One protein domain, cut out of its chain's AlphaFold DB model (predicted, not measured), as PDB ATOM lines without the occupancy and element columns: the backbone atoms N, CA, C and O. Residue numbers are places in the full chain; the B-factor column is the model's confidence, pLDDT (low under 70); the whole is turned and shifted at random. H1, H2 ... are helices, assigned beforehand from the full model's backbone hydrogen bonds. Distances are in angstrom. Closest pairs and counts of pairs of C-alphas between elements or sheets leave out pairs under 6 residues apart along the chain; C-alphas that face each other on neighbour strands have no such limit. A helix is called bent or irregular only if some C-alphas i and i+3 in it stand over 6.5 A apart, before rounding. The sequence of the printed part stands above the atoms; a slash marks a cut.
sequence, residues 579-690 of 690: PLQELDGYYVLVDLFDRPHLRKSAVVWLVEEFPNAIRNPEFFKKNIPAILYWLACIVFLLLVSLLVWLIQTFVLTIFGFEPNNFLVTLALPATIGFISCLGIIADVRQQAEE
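AT A GLANCE: This is residues 579 to 690 of the 690 residues of the protein "Cyclic nucleotide-binding protein" of uncultured bacterium (UniProt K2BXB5). A long helical hairpin, H4 and H5, makes the length of the domain, its two helices spread at an angle and meeting along part of their lengths. Three shorter helices gather near the end where H4 begins: H2 crosses this end, kinked, with small H3 at its corner, and H1 is near the start of H4. The printed part has 112 residues with five named helices, H1 to H5 in chain order, and no named strand; the class is all helix. The whole is loose, with a radius of gyration of the C-alphas of 17.6 A, and elongated, spanning 53 by 31 by 27 A.

IN THESE COORDINATES: H1 is residues 584 to 593, beginning at C-alpha 584 (4.917, -27.129, -8.279). H2, residues 598 to 615, 23.6 A long, has a kink of 55 degrees near residue 609 and is irregular: C-alphas 608 and 611 are 7.0 A apart. H3 is residues 618 to 622. H4, residues 624 to 654, is 44.6 A long. H5, residues 662 to 689, is 41.2 A long, with a kink of 26 degrees near residue 669; it is only just irregular, C-alphas 665 and 668 being 6.6 A apart. It ends at C-alpha 689 (-2.187, -12.145, -26.931).

HOW THE PARTS SIT: H1 is close to but not clearly touching H4, the closest C-alphas, of Phe 593 and Pro 625, being 6.1 A apart. H2, with residues 598 to 605 alone, touches H4; the closest C-alphas, of Ala 602 and Ala 626, are 4.5 A apart, and the lines are only just about perpendicular at 72 degrees. H2 and H3 touch only at the corner, closest at the C-alphas of Ala 613 and Phe 619, 5.0 A. H4 and H5 form a hairpin, opposite ways at a steep tilt of 38 degrees; residues 637 to 649 of H4 touch residues 665 to 673 of H5, closest at the C-alphas of Ser 641 and Pro 669, 5.4 A. H1 and H5 are apart. Every O i to N i+4 pair is within hydrogen-bond range in H1, H3 and H4, against 10 of 14 in H2 and 22 of 24 in H5.

THE WHOLE: The farthest C-alphas, of Glu 618 and Gly 656, are 54.9 A apart. The printed part has no cut and no long link. Confidence is under 70 at residues 653 to 656 and 658 to 690.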
ATOM      1  N   PRO A 579      -3.016 -26.246  -8.703       90.12
ATOM      2  CA  PRO A 579      -2.929 -26.491 -10.142       90.12
ATOM      3  C   PRO A 579      -3.344 -25.281 -10.994       90.12
ATOM      4  O   PRO A 579      -3.157 -25.300 -12.204       90.12
ATOM      5  N   LEU A 580      -3.953 -24.249 -10.395       85.12
ATOM      6  CA  LEU A 580      -4.439 -23.059 -11.106       85.12
ATOM      7  C   LEU A 580      -3.343 -22.020 -11.362       85.12
ATOM      8  O   LEU A 580      -3.490 -21.177 -12.244       85.12
ATOM      9  N   GLN A 581      -2.292 -22.045 -10.545       81.88
ATOM     10  CA  GLN A 581      -1.123 -21.181 -10.663       81.88
ATOM     11  C   GLN A 581       0.052 -22.017 -11.165       81.88
ATOM     12  O   GLN A 581       0.089 -23.219 -10.931       81.88
ATOM     13  N   GLU A 582       1.023 -21.387 -11.822       83.12
ATOM     14  CA  GLU A 582       2.247 -22.045 -12.306       83.12
ATOM     15  C   GLU A 582       3.223 -22.323 -11.146       83.12
ATOM     16  O   GLU A 582       4.329 -21.795 -11.092       83.12
ATOM     17  N   LEU A 583       2.758 -23.115 -10.181       87.25
ATOM     18  CA  LEU A 583       3.495 -23.622  -9.026       87.25
ATOM     19  C   LEU A 583       3.792 -25.118  -9.218       87.25
ATOM     20  O   LEU A 583       3.333 -25.736 -10.182       87.25
ATOM     21  N   ASP A 584       4.513 -25.717  -8.276       92.25
ATOM     22  CA  ASP A 584       4.917 -27.129  -8.279       92.25
ATOM     23  C   ASP A 584       3.800 -28.099  -8.676       92.25
ATOM     24  O   ASP A 584       3.982 -28.942  -9.552       92.25
ATOM     25  N   GLY A 585       2.611 -27.964  -8.080       91.56
ATOM     26  CA  GLY A 585       1.470 -28.841  -8.350       91.56
ATOM     27  C   GLY A 585       0.996 -28.798  -9.801       91.56
ATOM     28  O   GLY A 585       0.601 -29.828 -10.351       91.56
ATOM     29  N   TYR A 586       1.071 -27.635 -10.450       91.62
ATOM     30  CA  TYR A 586       0.775 -27.512 -11.874       91.62
ATOM     31  C   TYR A 586       1.816 -28.250 -12.720       91.62
ATOM     32  O   TYR A 586       1.445 -29.040 -13.591       91.62
ATOM     33  N   TYR A 587       3.106 -28.062 -12.432       90.50
ATOM     34  CA  TYR A 587       4.180 -28.735 -13.167       90.50
ATOM     35  C   TYR A 587       4.203 -30.252 -12.929       90.50
ATOM     36  O   TYR A 587       4.476 -31.014 -13.855       90.50
ATOM     37  N   VAL A 588       3.785 -30.724 -11.750       93.88
ATOM     38  CA  VAL A 588       3.509 -32.149 -11.503       93.88
ATOM     39  C   VAL A 588       2.458 -32.686 -12.475       93.88
ATOM     40  O   VAL A 588       2.655 -33.764 -13.030       93.88
ATOM     41  N   LEU A 589       1.360 -31.960 -12.715       92.62
ATOM     42  CA  LEU A 589       0.340 -32.380 -13.684       92.62
ATOM     43  C   LEU A 589       0.863 -32.324 -15.125       92.62
ATOM     44  O   LEU A 589       0.579 -33.231 -15.907       92.62
ATOM     45  N   VAL A 590       1.650 -31.299 -15.468       89.44
ATOM     46  CA  VAL A 590       2.316 -31.185 -16.777       89.44
ATOM     47  C   VAL A 590       3.203 -32.402 -17.041       89.44
ATOM     48  O   VAL A 590       3.070 -33.012 -18.100       89.44
ATOM     49  N   ASP A 591       4.039 -32.804 -16.083       90.81
ATOM     50  CA  ASP A 591       4.936 -33.958 -16.219       90.81
ATOM     51  C   ASP A 591       4.222 -35.310 -16.114       90.81
ATOM     52  O   ASP A 591       4.627 -36.281 -16.758       90.81
ATOM     53  N   LEU A 592       3.136 -35.388 -15.339       90.44
ATOM     54  CA  LEU A 592       2.296 -36.582 -15.244       90.44
ATOM     55  C   LEU A 592       1.635 -36.905 -16.587       90.44
ATOM     56  O   LEU A 592       1.604 -38.069 -16.998       90.44
ATOM     57  N   PHE A 593       1.123 -35.876 -17.266       87.56
ATOM     58  CA  PHE A 593       0.467 -36.011 -18.565       87.56
ATOM     59  C   PHE A 593       1.406 -35.831 -19.758       87.56
ATOM     60  O   PHE A 593       0.988 -36.120 -20.875       87.56
ATOM     61  N   ASP A 594       2.648 -35.394 -19.534       83.12
ATOM     62  CA  ASP A 594       3.651 -35.116 -20.571       83.12
ATOM     63  C   ASP A 594       3.163 -34.080 -21.601       83.12
ATOM     64  O   ASP A 594       3.473 -34.149 -22.790       83.12
ATOM     65  N   ARG A 595       2.342 -33.123 -21.143       78.50
ATOM     66  CA  ARG A 595       1.699 -32.113 -21.994       78.50
ATOM     67  C   ARG A 595       2.199 -30.711 -21.667       78.50
ATOM     68  O   ARG A 595       1.737 -30.122 -20.685       78.50
ATOM     69  N   PRO A 596       3.100 -30.136 -22.488       71.44
ATOM     70  CA  PRO A 596       3.463 -28.733 -22.338       71.44
ATOM     71  C   PRO A 596       2.226 -27.848 -22.535       71.44
ATOM     72  O   PRO A 596       1.349 -28.160 -23.338       71.44
ATOM     73  N   HIS A 597       2.141 -26.746 -21.788       74.94
ATOM     74  CA  HIS A 597       1.001 -25.815 -21.823       74.94
ATOM     75  C   HIS A 597      -0.362 -26.461 -21.506       74.94
ATOM     76  O   HIS A 597      -1.396 -26.059 -22.052       74.94
ATOM     77  N   LEU A 598      -0.374 -27.435 -20.586       84.19
ATOM     78  CA  LEU A 598      -1.570 -28.155 -20.143       84.19
ATOM     79  C   LEU A 598      -2.758 -27.220 -19.869       84.19
ATOM     80  O   LEU A 598      -3.843 -27.465 -20.395       84.19
ATOM     81  N   ARG A 599      -2.554 -26.109 -19.147       84.69
ATOM     82  CA  ARG A 599      -3.610 -25.122 -18.853       84.69
ATOM     83  C   ARG A 599      -4.250 -24.548 -20.119       84.69
ATOM     84  O   ARG A 599      -5.472 -24.570 -20.232       84.69
ATOM     85  N   LYS A 600      -3.448 -24.075 -21.083       80.38
ATOM     86  CA  LYS A 600      -3.948 -23.498 -22.346       80.38
ATOM     87  C   LYS A 600      -4.749 -24.536 -23.128       80.38
ATOM     88  O   LYS A 600      -5.885 -24.264 -23.510       80.38
ATOM     89  N   SER A 601      -4.207 -25.746 -23.271       81.56
ATOM     90  CA  SER A 601      -4.904 -26.845 -23.952       81.56
ATOM     91  C   SER A 601      -6.226 -27.220 -23.265       81.56
ATOM     92  O   SER A 601      -7.233 -27.435 -23.935       81.56
ATOM     93  N   ALA A 602      -6.260 -27.224 -21.929       86.06
ATOM     94  CA  ALA A 602      -7.450 -27.558 -21.159       86.06
ATOM     95  C   ALA A 602      -8.532 -26.471 -21.238       86.06
ATOM     96  O   ALA A 602      -9.720 -26.798 -21.221       86.06
ATOM     97  N   VAL A 603      -8.144 -25.195 -21.339       84.69
ATOM     98  CA  VAL A 603      -9.077 -24.079 -21.558       84.69
ATOM     99  C   VAL A 603      -9.677 -24.138 -22.959       84.69
ATOM    100  O   VAL A 603     -10.897 -24.067 -23.080       84.69
ATOM    101  N   VAL A 604      -8.852 -24.316 -23.997       81.56
ATOM    102  CA  VAL A 604      -9.331 -24.463 -25.384       81.56
ATOM    103  C   VAL A 604     -10.314 -25.627 -25.477       81.56
ATOM    104  O   VAL A 604     -11.428 -25.459 -25.969       81.56
ATOM    105  N   TRP A 605      -9.963 -26.774 -24.893       84.06
ATOM    106  CA  TRP A 605     -10.858 -27.924 -24.827       84.06
ATOM    107  C   TRP A 605     -12.190 -27.598 -24.130       84.06
ATOM    108  O   TRP A 605     -13.252 -27.960 -24.633       84.06
ATOM    109  N   LEU A 606     -12.161 -26.887 -22.996       84.62
ATOM    110  CA  LEU A 606     -13.373 -26.519 -22.257       84.62
ATOM    111  C   LEU A 606     -14.285 -25.565 -23.047       84.62
ATOM    112  O   LEU A 606     -15.506 -25.674 -22.958       84.62
ATOM    113  N   VAL A 607     -13.711 -24.618 -23.790       82.56
ATOM    114  CA  VAL A 607     -14.475 -23.587 -24.511       82.56
ATOM    115  C   VAL A 607     -14.985 -24.103 -25.855       82.56
ATOM    116  O   VAL A 607     -16.157 -23.911 -26.181       82.56
ATOM    117  N   GLU A 608     -14.127 -24.763 -26.631       80.81
ATOM    118  CA  GLU A 608     -14.399 -25.102 -28.032       80.81
ATOM    119  C   GLU A 608     -14.882 -26.548 -28.213       80.81
ATOM    120  O   GLU A 608     -15.787 -26.814 -29.009       80.81
ATOM    121  N   GLU A 609     -14.323 -27.499 -27.458       81.31
ATOM    122  CA  GLU A 609     -14.586 -28.929 -27.666       81.31
ATOM    123  C   GLU A 609     -15.625 -29.513 -26.703       81.31
ATOM    124  O   GLU A 609     -16.362 -30.423 -27.081       81.31
ATOM    125  N   PHE A 610     -15.743 -28.999 -25.479       84.38
ATOM    126  CA  PHE A 610     -16.642 -29.543 -24.456       84.38
ATOM    127  C   PHE A 610     -18.123 -29.601 -24.882       84.38
ATOM    128  O   PHE A 610     -18.740 -30.655 -24.690       84.38
ATOM    129  N   PRO A 611     -18.716 -28.568 -25.526       83.56
ATOM    130  CA  PRO A 611     -20.096 -28.652 -26.014       83.56
ATOM    131  C   PRO A 611     -20.302 -29.782 -27.033       83.56
ATOM    132  O   PRO A 611     -21.362 -30.414 -27.070       83.56
ATOM    133  N   ASN A 612     -19.276 -30.060 -27.840       79.88
ATOM    134  CA  ASN A 612     -19.278 -31.136 -28.826       79.88
ATOM    135  C   ASN A 612     -19.029 -32.502 -28.171       79.88
ATOM    136  O   ASN A 612     -19.648 -33.491 -28.565       79.88
ATOM    137  N   ALA A 613     -18.205 -32.557 -27.124       81.56
ATOM    138  CA  ALA A 613     -17.948 -33.768 -26.352       81.56
ATOM    139  C   ALA A 613     -19.202 -34.273 -25.625       81.56
ATOM    140  O   ALA A 613     -19.456 -35.475 -25.626       81.56
ATOM    141  N   ILE A 614     -20.051 -33.376 -25.102       82.94
ATOM    142  CA  ILE A 614     -21.364 -33.746 -24.530       82.94
ATOM    143  C   ILE A 614     -22.223 -34.507 -25.555       82.94
ATOM    144  O   ILE A 614     -22.987 -35.398 -25.187       82.94
ATOM    145  N   ARG A 615     -22.093 -34.172 -26.845       83.00
ATOM    146  CA  ARG A 615     -22.837 -34.810 -27.941       83.00
ATOM    147  C   ARG A 615     -22.163 -36.080 -28.470       83.00
ATOM    148  O   ARG A 615     -22.870 -36.941 -28.981       83.00
ATOM    149  N   ASN A 616     -20.840 -36.216 -28.346       81.75
ATOM    150  CA  ASN A 616     -20.088 -37.398 -28.778       81.75
ATOM    151  C   ASN A 616     -19.102 -37.888 -27.692       81.75
ATOM    152  O   ASN A 616     -18.029 -37.296 -27.523       81.75
ATOM    153  N   PRO A 617     -19.389 -39.022 -27.019       79.06
ATOM    154  CA  PRO A 617     -18.567 -39.562 -25.928       79.06
ATOM    155  C   PRO A 617     -17.107 -39.887 -26.291       79.06
ATOM    156  O   PRO A 617     -16.244 -39.929 -25.415       79.06
ATOM    157  N   GLU A 618     -16.807 -40.109 -27.571       78.06
ATOM    158  CA  GLU A 618     -15.450 -40.363 -28.081       78.06
ATOM    159  C   GLU A 618     -14.482 -39.197 -27.794       78.06
ATOM    160  O   GLU A 618     -13.321 -39.426 -27.447       78.06
ATOM    161  N   PHE A 619     -14.958 -37.945 -27.835       74.62
ATOM    162  CA  PHE A 619     -14.118 -36.763 -27.582       74.62
ATOM    163  C   PHE A 619     -13.657 -36.646 -26.123       74.62
ATOM    164  O   PHE A 619     -12.618 -36.035 -25.863       74.62
ATOM    165  N   PHE A 620     -14.369 -37.267 -25.172       80.12
ATOM    166  CA  PHE A 620     -13.915 -37.335 -23.780       80.12
ATOM    167  C   PHE A 620     -12.687 -38.242 -23.631       80.12
ATOM    168  O   PHE A 620     -11.759 -37.899 -22.902       80.12
ATOM    169  N   LYS A 621     -12.636 -39.372 -24.351       78.50
ATOM    170  CA  LYS A 621     -11.504 -40.314 -24.269       78.50
ATOM    171  C   LYS A 621     -10.208 -39.712 -24.807       78.50
ATOM    172  O   LYS A 621      -9.142 -39.971 -24.257       78.50
ATOM    173  N   LYS A 622     -10.297 -38.882 -25.849       78.12
ATOM    174  CA  LYS A 622      -9.133 -38.234 -26.473       78.12
ATOM    175  C   LYS A 622      -8.499 -37.142 -25.593       78.12
ATOM    176  O   LYS A 622      -7.321 -36.833 -25.748       78.12
ATOM    177  N   ASN A 623      -9.260 -36.593 -24.642       83.81
ATOM    178  CA  ASN A 623      -8.881 -35.420 -23.851       83.81
ATOM    179  C   ASN A 623      -8.855 -35.673 -22.328       83.81
ATOM    180  O   ASN A 623      -8.992 -34.741 -21.535       83.81
ATOM    181  N   ILE A 624      -8.625 -36.922 -21.903       86.44
ATOM    182  CA  ILE A 624      -8.508 -37.313 -20.483       86.44
ATOM    183  C   ILE A 624      -7.567 -36.394 -19.672       86.44
ATOM    184  O   ILE A 624      -7.974 -35.983 -18.585       86.44
ATOM    185  N   PRO A 625      -6.372 -36.000 -20.160       88.94
ATOM    186  CA  PRO A 625      -5.495 -35.082 -19.426       88.94
ATOM    187  C   PRO A 625      -6.143 -33.737 -19.070       88.94
ATOM    188  O   PRO A 625      -6.013 -33.270 -17.941       88.94
ATOM    189  N   ALA A 626      -6.889 -33.133 -20.002       88.06
ATOM    190  CA  ALA A 626      -7.580 -31.864 -19.771       88.06
ATOM    191  C   ALA A 626      -8.701 -32.012 -18.730       88.06
ATOM    192  O   ALA A 626      -8.868 -31.156 -17.862       88.06
ATOM    193  N   ILE A 627      -9.434 -33.127 -18.777       88.12
ATOM    194  CA  ILE A 627     -10.504 -33.436 -17.819       88.12
ATOM    195  C   ILE A 627      -9.929 -33.632 -16.415       88.12
ATOM    196  O   ILE A 627     -10.447 -33.066 -15.453       88.12
ATOM    197  N   LEU A 628      -8.856 -34.415 -16.290       90.94
ATOM    198  CA  LEU A 628      -8.200 -34.667 -15.007       90.94
ATOM    199  C   LEU A 628      -7.570 -33.397 -14.428       90.94
ATOM    200  O   LEU A 628      -7.636 -33.194 -13.219       90.94
ATOM    201  N   TYR A 629      -7.026 -32.523 -15.277       92.19
ATOM    202  CA  TYR A 629      -6.575 -31.195 -14.868       92.19
ATOM    203  C   TYR A 629      -7.725 -30.368 -14.269       92.19
ATOM    204  O   TYR A 629      -7.618 -29.908 -13.133       92.19
ATOM    205  N   TRP A 630      -8.862 -30.246 -14.965       90.44
ATOM    206  CA  TRP A 630     -10.026 -29.519 -14.437       90.44
ATOM    207  C   TRP A 630     -10.589 -30.148 -13.162       90.44
ATOM    208  O   TRP A 630     -10.971 -29.425 -12.239       90.44
ATOM    209  N   LEU A 631     -10.598 -31.479 -13.066       91.31
ATOM    210  CA  LEU A 631     -10.974 -32.183 -11.844       91.31
ATOM    211  C   LEU A 631     -10.037 -31.816 -10.686       91.31
ATOM    212  O   LEU A 631     -10.520 -31.503  -9.599       91.31
ATOM    213  N   ALA A 632      -8.720 -31.793 -10.914       91.56
ATOM    214  CA  ALA A 632      -7.742 -31.366  -9.916       91.56
ATOM    215  C   ALA A 632      -7.975 -29.909  -9.480       91.56
ATOM    216  O   ALA A 632      -7.965 -29.622  -8.284       91.56
ATOM    217  N   CYS A 633      -8.271 -29.005 -10.419       89.94
ATOM    218  CA  CYS A 633      -8.636 -27.617 -10.123       89.94
ATOM    219  C   CYS A 633      -9.890 -27.511  -9.245       89.94
ATOM    220  O   CYS A 633      -9.886 -26.777  -8.258       89.94
ATOM    221  N   ILE A 634     -10.953 -28.251  -9.573       87.31
ATOM    222  CA  ILE A 634     -12.202 -28.255  -8.797       87.31
ATOM    223  C   ILE A 634     -11.952 -28.798  -7.389       87.31
ATOM    224  O   ILE A 634     -12.363 -28.174  -6.412       87.31
ATOM    225  N   VAL A 635     -11.249 -29.927  -7.269       91.06
ATOM    226  CA  VAL A 635     -10.899 -30.518  -5.970       91.06
ATOM    227  C   VAL A 635     -10.084 -29.532  -5.135       91.06
ATOM    228  O   VAL A 635     -10.405 -29.316  -3.969       91.06
ATOM    229  N   PHE A 636      -9.087 -28.876  -5.728       90.25
ATOM    230  CA  PHE A 636      -8.284 -27.871  -5.037       90.25
ATOM    231  C   PHE A 636      -9.132 -26.685  -4.557       90.25
ATOM    232  O   PHE A 636      -9.024 -26.288  -3.398       90.25
ATOM    233  N   LEU A 637     -10.031 -26.154  -5.392       86.25
ATOM    234  CA  LEU A 637     -10.938 -25.065  -5.008       86.25
ATOM    235  C   LEU A 637     -11.889 -25.464  -3.878       86.25
ATOM    236  O   LEU A 637     -12.143 -24.654  -2.985       86.25
ATOM    237  N   LEU A 638     -12.393 -26.700  -3.877       85.94
ATOM    238  CA  LEU A 638     -13.217 -27.220  -2.783       85.94
ATOM    239  C   LEU A 638     -12.412 -27.323  -1.483       85.94
ATOM    240  O   LEU A 638     -12.901 -26.906  -0.434       85.94
ATOM    241  N   LEU A 639     -11.169 -27.810  -1.550       87.69
ATOM    242  CA  LEU A 639     -10.271 -27.897  -0.396       87.69
ATOM    243  C   LEU A 639      -9.895 -26.515   0.152       87.69
ATOM    244  O   LEU A 639      -9.957 -26.310   1.361       87.69
ATOM    245  N   VAL A 640      -9.568 -25.548  -0.712       85.19
ATOM    246  CA  VAL A 640      -9.323 -24.152  -0.311       85.19
ATOM    247  C   VAL A 640     -10.576 -23.548   0.315       85.19
ATOM    248  O   VAL A 640     -10.485 -22.906   1.355       85.19
ATOM    249  N   SER A 641     -11.751 -23.773  -0.276       80.69
ATOM    250  CA  SER A 641     -13.017 -23.253   0.260       80.69
ATOM    251  C   SER A 641     -13.316 -23.826   1.646       80.69
ATOM    252  O   SER A 641     -13.674 -23.077   2.555       80.69
ATOM    253  N   LEU A 642     -13.104 -25.134   1.831       84.06
ATOM    254  CA  LEU A 642     -13.209 -25.805   3.127       84.06
ATOM    255  C   LEU A 642     -12.199 -25.238   4.131       84.06
ATOM    256  O   LEU A 642     -12.563 -24.951   5.266       84.06
ATOM    257  N   LEU A 643     -10.946 -25.047   3.717       84.94
ATOM    258  CA  LEU A 643      -9.883 -24.508   4.561       84.94
ATOM    259  C   LEU A 643     -10.182 -23.071   5.007       84.94
ATOM    260  O   LEU A 643     -10.062 -22.763   6.190       84.94
ATOM    261  N   VAL A 644     -10.598 -22.197   4.088       81.88
ATOM    262  CA  VAL A 644     -10.988 -20.814   4.404       81.88
ATOM    263  C   VAL A 644     -12.187 -20.811   5.343       81.88
ATOM    264  O   VAL A 644     -12.175 -20.065   6.317       81.88
ATOM    265  N   TRP A 645     -13.184 -21.667   5.102       78.50
ATOM    266  CA  TRP A 645     -14.323 -21.821   6.003       78.50
ATOM    267  C   TRP A 645     -13.876 -22.247   7.410       78.50
ATOM    268  O   TRP A 645     -14.243 -21.590   8.380       78.50
ATOM    269  N   LEU A 646     -13.013 -23.261   7.531       80.44
ATOM    270  CA  LEU A 646     -12.456 -23.705   8.814       80.44
ATOM    271  C   LEU A 646     -11.707 -22.575   9.535       80.44
ATOM    272  O   LEU A 646     -11.962 -22.334  10.715       80.44
ATOM    273  N   ILE A 647     -10.822 -21.856   8.833       78.44
ATOM    274  CA  ILE A 647     -10.062 -20.724   9.389       78.44
ATOM    275  C   ILE A 647     -11.010 -19.595   9.810       78.44
ATOM    276  O   ILE A 647     -10.849 -19.029  10.887       78.44
ATOM    277  N   GLN A 648     -12.017 -19.271   9.002       76.25
ATOM    278  CA  GLN A 648     -12.986 -18.224   9.310       76.25
ATOM    279  C   GLN A 648     -13.827 -18.586  10.535       76.25
ATOM    280  O   GLN A 648     -13.934 -17.777  11.456       76.25
ATOM    281  N   THR A 649     -14.399 -19.790  10.580       73.12
ATOM    282  CA  THR A 649     -15.154 -20.280  11.740       73.12
ATOM    283  C   THR A 649     -14.281 -20.270  12.990       73.12
ATOM    284  O   THR A 649     -14.728 -19.841  14.054       73.12
ATOM    285  N   PHE A 650     -13.017 -20.663  12.857       73.31
ATOM    286  CA  PHE A 650     -12.035 -20.614  13.930       73.31
ATOM    287  C   PHE A 650     -11.780 -19.185  14.439       73.31
ATOM    288  O   PHE A 650     -11.894 -18.933  15.639       73.31
ATOM    289  N   VAL A 651     -11.512 -18.233  13.541       72.94
ATOM    290  CA  VAL A 651     -11.300 -16.814  13.875       72.94
ATOM    291  C   VAL A 651     -12.540 -16.214  14.542       72.94
ATOM    292  O   VAL A 651     -12.425 -15.586  15.593       72.94
ATOM    293  N   LEU A 652     -13.735 -16.451  13.994       72.31
ATOM    294  CA  LEU A 652     -14.997 -15.972  14.570       72.31
ATOM    295  C   LEU A 652     -15.222 -16.518  15.985       72.31
ATOM    296  O   LEU A 652     -15.594 -15.759  16.881       72.31
ATOM    297  N   THR A 653     -14.908 -17.798  16.204       68.06
ATOM    298  CA  THR A 653     -14.991 -18.438  17.524       68.06
ATOM    299  C   THR A 653     -14.013 -17.808  18.522       68.06
ATOM    300  O   THR A 653     -14.370 -17.618  19.683       68.06
ATOM    301  N   ILE A 654     -12.790 -17.454  18.102       66.12
ATOM    302  CA  ILE A 654     -11.823 -16.738  18.959       66.12
ATOM    303  C   ILE A 654     -12.371 -15.376  19.397       66.12
ATOM    304  O   ILE A 654     -12.205 -15.000  20.556       66.12
ATOM    305  N   PHE A 655     -13.041 -14.656  18.500       67.06
ATOM    306  CA  PHE A 655     -13.623 -13.343  18.790       67.06
ATOM    307  C   PHE A 655     -15.003 -13.405  19.472       67.06
ATOM    308  O   PHE A 655     -15.612 -12.362  19.702       67.06
ATOM    309  N   GLY A 656     -15.494 -14.600  19.819       67.69
ATOM    310  CA  GLY A 656     -16.766 -14.783  20.527       67.69
ATOM    311  C   GLY A 656     -18.014 -14.580  19.662       67.69
ATOM    312  O   GLY A 656     -19.102 -14.396  20.202       67.69
ATOM    313  N   PHE A 657     -17.881 -14.608  18.333       70.62
ATOM    314  CA  PHE A 657     -19.019 -14.559  17.415       70.62
ATOM    315  C   PHE A 657     -19.564 -15.969  17.169       70.62
ATOM    316  O   PHE A 657     -18.816 -16.869  16.788       70.62
ATOM    317  N   GLU A 658     -20.878 -16.163  17.326       64.12
ATOM    318  CA  GLU A 658     -21.511 -17.425  16.937       64.12
ATOM    319  C   GLU A 658     -21.621 -17.543  15.404       64.12
ATOM    320  O   GLU A 658     -22.128 -16.629  14.747       64.12
ATOM    321  N   PRO A 659     -21.204 -18.673  14.802       58.62
ATOM    322  CA  PRO A 659     -21.172 -18.876  13.352       58.62
ATOM    323  C   PRO A 659     -22.558 -19.152  12.727       58.62
ATOM    324  O   PRO A 659     -22.654 -19.846  11.720       58.62
ATOM    325  N   ASN A 660     -23.649 -18.618  13.286       59.06
ATOM    326  CA  ASN A 660     -25.018 -19.015  12.917       59.06
ATOM    327  C   ASN A 660     -25.538 -18.413  11.600       59.06
ATOM    328  O   ASN A 660     -26.629 -18.772  11.160       59.06
ATOM    329  N   ASN A 661     -24.794 -17.520  10.940       63.81
ATOM    330  CA  ASN A 661     -25.239 -16.920   9.683       63.81
ATOM    331  C   ASN A 661     -24.514 -17.538   8.480       63.81
ATOM    332  O   ASN A 661     -23.535 -16.984   7.981       63.81
ATOM    333  N   PHE A 662     -25.029 -18.683   8.019       63.78
ATOM    334  CA  PHE A 662     -24.503 -19.492   6.909       63.78
ATOM    335  C   PHE A 662     -24.116 -18.666   5.669       63.78
ATOM    336  O   PHE A 662     -23.093 -18.928   5.044       63.78
ATOM    337  N   LEU A 663     -24.885 -17.619   5.342       62.09
ATOM    338  CA  LEU A 663     -24.611 -16.734   4.202       62.09
ATOM    339  C   LEU A 663     -23.343 -15.884   4.387       62.09
ATOM    340  O   LEU A 663     -22.600 -15.674   3.431       62.09
ATOM    341  N   VAL A 664     -23.057 -15.426   5.609       63.00
ATOM    342  CA  VAL A 664     -21.859 -14.627   5.931       63.00
ATOM    343  C   VAL A 664     -20.610 -15.513   5.959       63.00
ATOM    344  O   VAL A 664     -19.530 -15.087   5.545       63.00
ATOM    345  N   THR A 665     -20.755 -16.766   6.393       62.78
ATOM    346  CA  THR A 665     -19.667 -17.754   6.421       62.78
ATOM    347  C   THR A 665     -19.276 -18.245   5.024       62.78
ATOM    348  O   THR A 665     -18.138 -18.651   4.823       62.78
ATOM    349  N   LEU A 666     -20.193 -18.192   4.051       67.38
ATOM    350  CA  LEU A 666     -19.948 -18.625   2.668       67.38
ATOM    351  C   LEU A 666     -19.526 -17.484   1.733       67.38
ATOM    352  O   LEU A 666     -18.890 -17.734   0.709       67.38
ATOM    353  N   ALA A 667     -19.838 -16.234   2.087       67.69
ATOM    354  CA  ALA A 667     -19.533 -15.070   1.262       67.69
ATOM    355  C   ALA A 667     -18.024 -14.857   1.053       67.69
ATOM    356  O   ALA A 667     -17.608 -14.590  -0.070       67.69
ATOM    357  N   LEU A 668     -17.195 -14.998   2.094       65.19
ATOM    358  CA  LEU A 668     -15.749 -14.743   2.005       65.19
ATOM    359  C   LEU A 668     -14.989 -15.811   1.180       65.19
ATOM    360  O   LEU A 668     -14.203 -15.437   0.309       65.19
ATOM    361  N   PRO A 669     -15.235 -17.127   1.358       64.94
ATOM    362  CA  PRO A 669     -14.699 -18.137   0.443       64.94
ATOM    363  C   PRO A 669     -15.167 -17.924  -1.004       64.94
ATOM    364  O   PRO A 669     -14.364 -18.033  -1.932       64.94
ATOM    365  N   ALA A 670     -16.442 -17.569  -1.207       68.75
ATOM    366  CA  ALA A 670     -16.995 -17.325  -2.537       68.75
ATOM    367  C   ALA A 670     -16.356 -16.109  -3.228       68.75
ATOM    368  O   ALA A 670     -16.066 -16.176  -4.423       68.75
ATOM    369  N   THR A 671     -16.073 -15.019  -2.504       68.44
ATOM    370  CA  THR A 671     -15.379 -13.855  -3.076       68.44
ATOM    371  C   THR A 671     -13.923 -14.159  -3.417       68.44
ATOM    372  O   THR A 671     -13.472 -13.769  -4.493       68.44
ATOM    373  N   ILE A 672     -13.196 -14.898  -2.574       64.69
ATOM    374  CA  ILE A 672     -11.813 -15.319  -2.868       64.69
ATOM    375  C   ILE A 672     -11.776 -16.250  -4.087       64.69
ATOM    376  O   ILE A 672     -10.938 -16.071  -4.977       64.69
ATOM    377  N   GLY A 673     -12.708 -17.206  -4.171       64.31
ATOM    378  CA  GLY A 673     -12.863 -18.082  -5.332       64.31
ATOM    379  C   GLY A 673     -13.163 -17.298  -6.612       64.31
ATOM    380  O   GLY A 673     -12.526 -17.526  -7.642       64.31
ATOM    381  N   PHE A 674     -14.057 -16.310  -6.537       68.56
ATOM    382  CA  PHE A 674     -14.399 -15.437  -7.661       68.56
ATOM    383  C   PHE A 674     -13.214 -14.572  -8.125       68.56
ATOM    384  O   PHE A 674     -12.929 -14.514  -9.321       68.56
ATOM    385  N   ILE A 675     -12.470 -13.957  -7.199       63.31
ATOM    386  CA  ILE A 675     -11.269 -13.161  -7.509       63.31
ATOM    387  C   ILE A 675     -10.182 -14.035  -8.148       63.31
ATOM    388  O   ILE A 675      -9.559 -13.623  -9.127       63.31
ATOM    389  N   SER A 676      -9.987 -15.256  -7.644       57.84
ATOM    390  CA  SER A 676      -9.026 -16.208  -8.215       57.84
ATOM    391  C   SER A 676      -9.402 -16.583  -9.653       57.84
ATOM    392  O   SER A 676      -8.540 -16.587 -10.530       57.84
ATOM    393  N   CYS A 677     -10.694 -16.804  -9.926       61.62
ATOM    394  CA  CYS A 677     -11.202 -17.044 -11.280       61.62
ATOM    395  C   CYS A 677     -10.968 -15.845 -12.211       61.62
ATOM    396  O   CYS A 677     -10.529 -16.032 -13.344       61.62
ATOM    397  N   LEU A 678     -11.200 -14.614 -11.743       62.28
ATOM    398  CA  LEU A 678     -10.916 -13.405 -12.526       62.28
ATOM    399  C   LEU A 678      -9.424 -13.259 -12.851       62.28
ATOM    400  O   LEU A 678      -9.085 -12.907 -13.980       62.28
ATOM    401  N   GLY A 679      -8.542 -13.569 -11.896       56.53
ATOM    402  CA  GLY A 679      -7.095 -13.591 -12.121       56.53
ATOM    403  C   GLY A 679      -6.695 -14.591 -13.207       56.53
ATOM    404  O   GLY A 679      -5.942 -14.246 -14.111       56.53
ATOM    405  N   ILE A 680      -7.275 -15.795 -13.180       57.41
ATOM    406  CA  ILE A 680      -7.047 -16.830 -14.200       57.41
ATOM    407  C   ILE A 680      -7.515 -16.362 -15.579       57.41
ATOM    408  O   ILE A 680      -6.808 -16.591 -16.557       57.41
ATOM    409  N   ILE A 681      -8.681 -15.716 -15.669       57.91
ATOM    410  CA  ILE A 681      -9.237 -15.211 -16.934       57.91
ATOM    411  C   ILE A 681      -8.351 -14.102 -17.516       57.91
ATOM    412  O   ILE A 681      -8.085 -14.101 -18.717       57.91
ATOM    413  N   ALA A 682      -7.885 -13.169 -16.682       53.19
ATOM    414  CA  ALA A 682      -7.002 -12.086 -17.115       53.19
ATOM    415  C   ALA A 682      -5.659 -12.616 -17.644       53.19
ATOM    416  O   ALA A 682      -5.186 -12.175 -18.688       53.19
ATOM    417  N   ASP A 683      -5.093 -13.599 -16.952       52.41
ATOM    418  CA  ASP A 683      -3.812 -14.223 -17.279       52.41
ATOM    419  C   ASP A 683      -3.899 -15.098 -18.547       52.41
ATOM    420  O   ASP A 683      -3.066 -14.996 -19.444       52.41
ATOM    421  N   VAL A 684      -4.989 -15.863 -18.711       51.59
ATOM    422  CA  VAL A 684      -5.279 -16.602 -19.957       51.59
ATOM    423  C   VAL A 684      -5.436 -15.653 -21.145       51.59
ATOM    424  O   VAL A 684      -4.972 -15.962 -22.240       51.59
ATOM    425  N   ARG A 685      -6.077 -14.495 -20.948       45.25
ATOM    426  CA  ARG A 685      -6.227 -13.489 -22.004       45.25
ATOM    427  C   ARG A 685      -4.876 -12.904 -22.418       45.25
ATOM    428  O   ARG A 685      -4.642 -12.751 -23.610       45.25
ATOM    429  N   GLN A 686      -3.987 -12.643 -21.463       41.72
ATOM    430  CA  GLN A 686      -2.635 -12.167 -21.750       41.72
ATOM    431  C   GLN A 686      -1.814 -13.215 -22.526       41.72
ATOM    432  O   GLN A 686      -1.211 -12.884 -23.538       41.72
ATOM    433  N   GLN A 687      -1.871 -14.492 -22.132       40.62
ATOM    434  CA  GLN A 687      -1.189 -15.605 -22.823       40.62
ATOM    435  C   GLN A 687      -1.801 -15.994 -24.189       40.62
ATOM    436  O   GLN A 687      -1.265 -16.851 -24.900       40.62
ATOM    437  N   ALA A 688      -2.979 -15.468 -24.526       35.03
ATOM    438  CA  ALA A 688      -3.565 -15.591 -25.859       35.03
ATOM    439  C   ALA A 688      -3.126 -14.443 -26.786       35.03
ATOM    440  O   ALA A 688      -3.184 -14.596 -28.004       35.03
ATOM    441  N   GLU A 689      -2.725 -13.306 -26.212       33.44
ATOM    442  CA  GLU A 689      -2.187 -12.145 -26.931       33.44
ATOM    443  C   GLU A 689      -0.664 -12.253 -27.168       33.44
ATOM    444  O   GLU A 689      -0.173 -11.691 -28.149       33.44
ATOM    445  N   GLU A 690       0.059 -12.974 -26.296       31.31
ATOM    446  CA  GLU A 690       1.474 -13.390 -26.431       31.31
ATOM    447  C   GLU A 690       1.644 -14.675 -27.259       31.31
ATOM    448  O   GLU A 690       2.633 -14.732 -28.033       31.31
TER     449      GLU A 690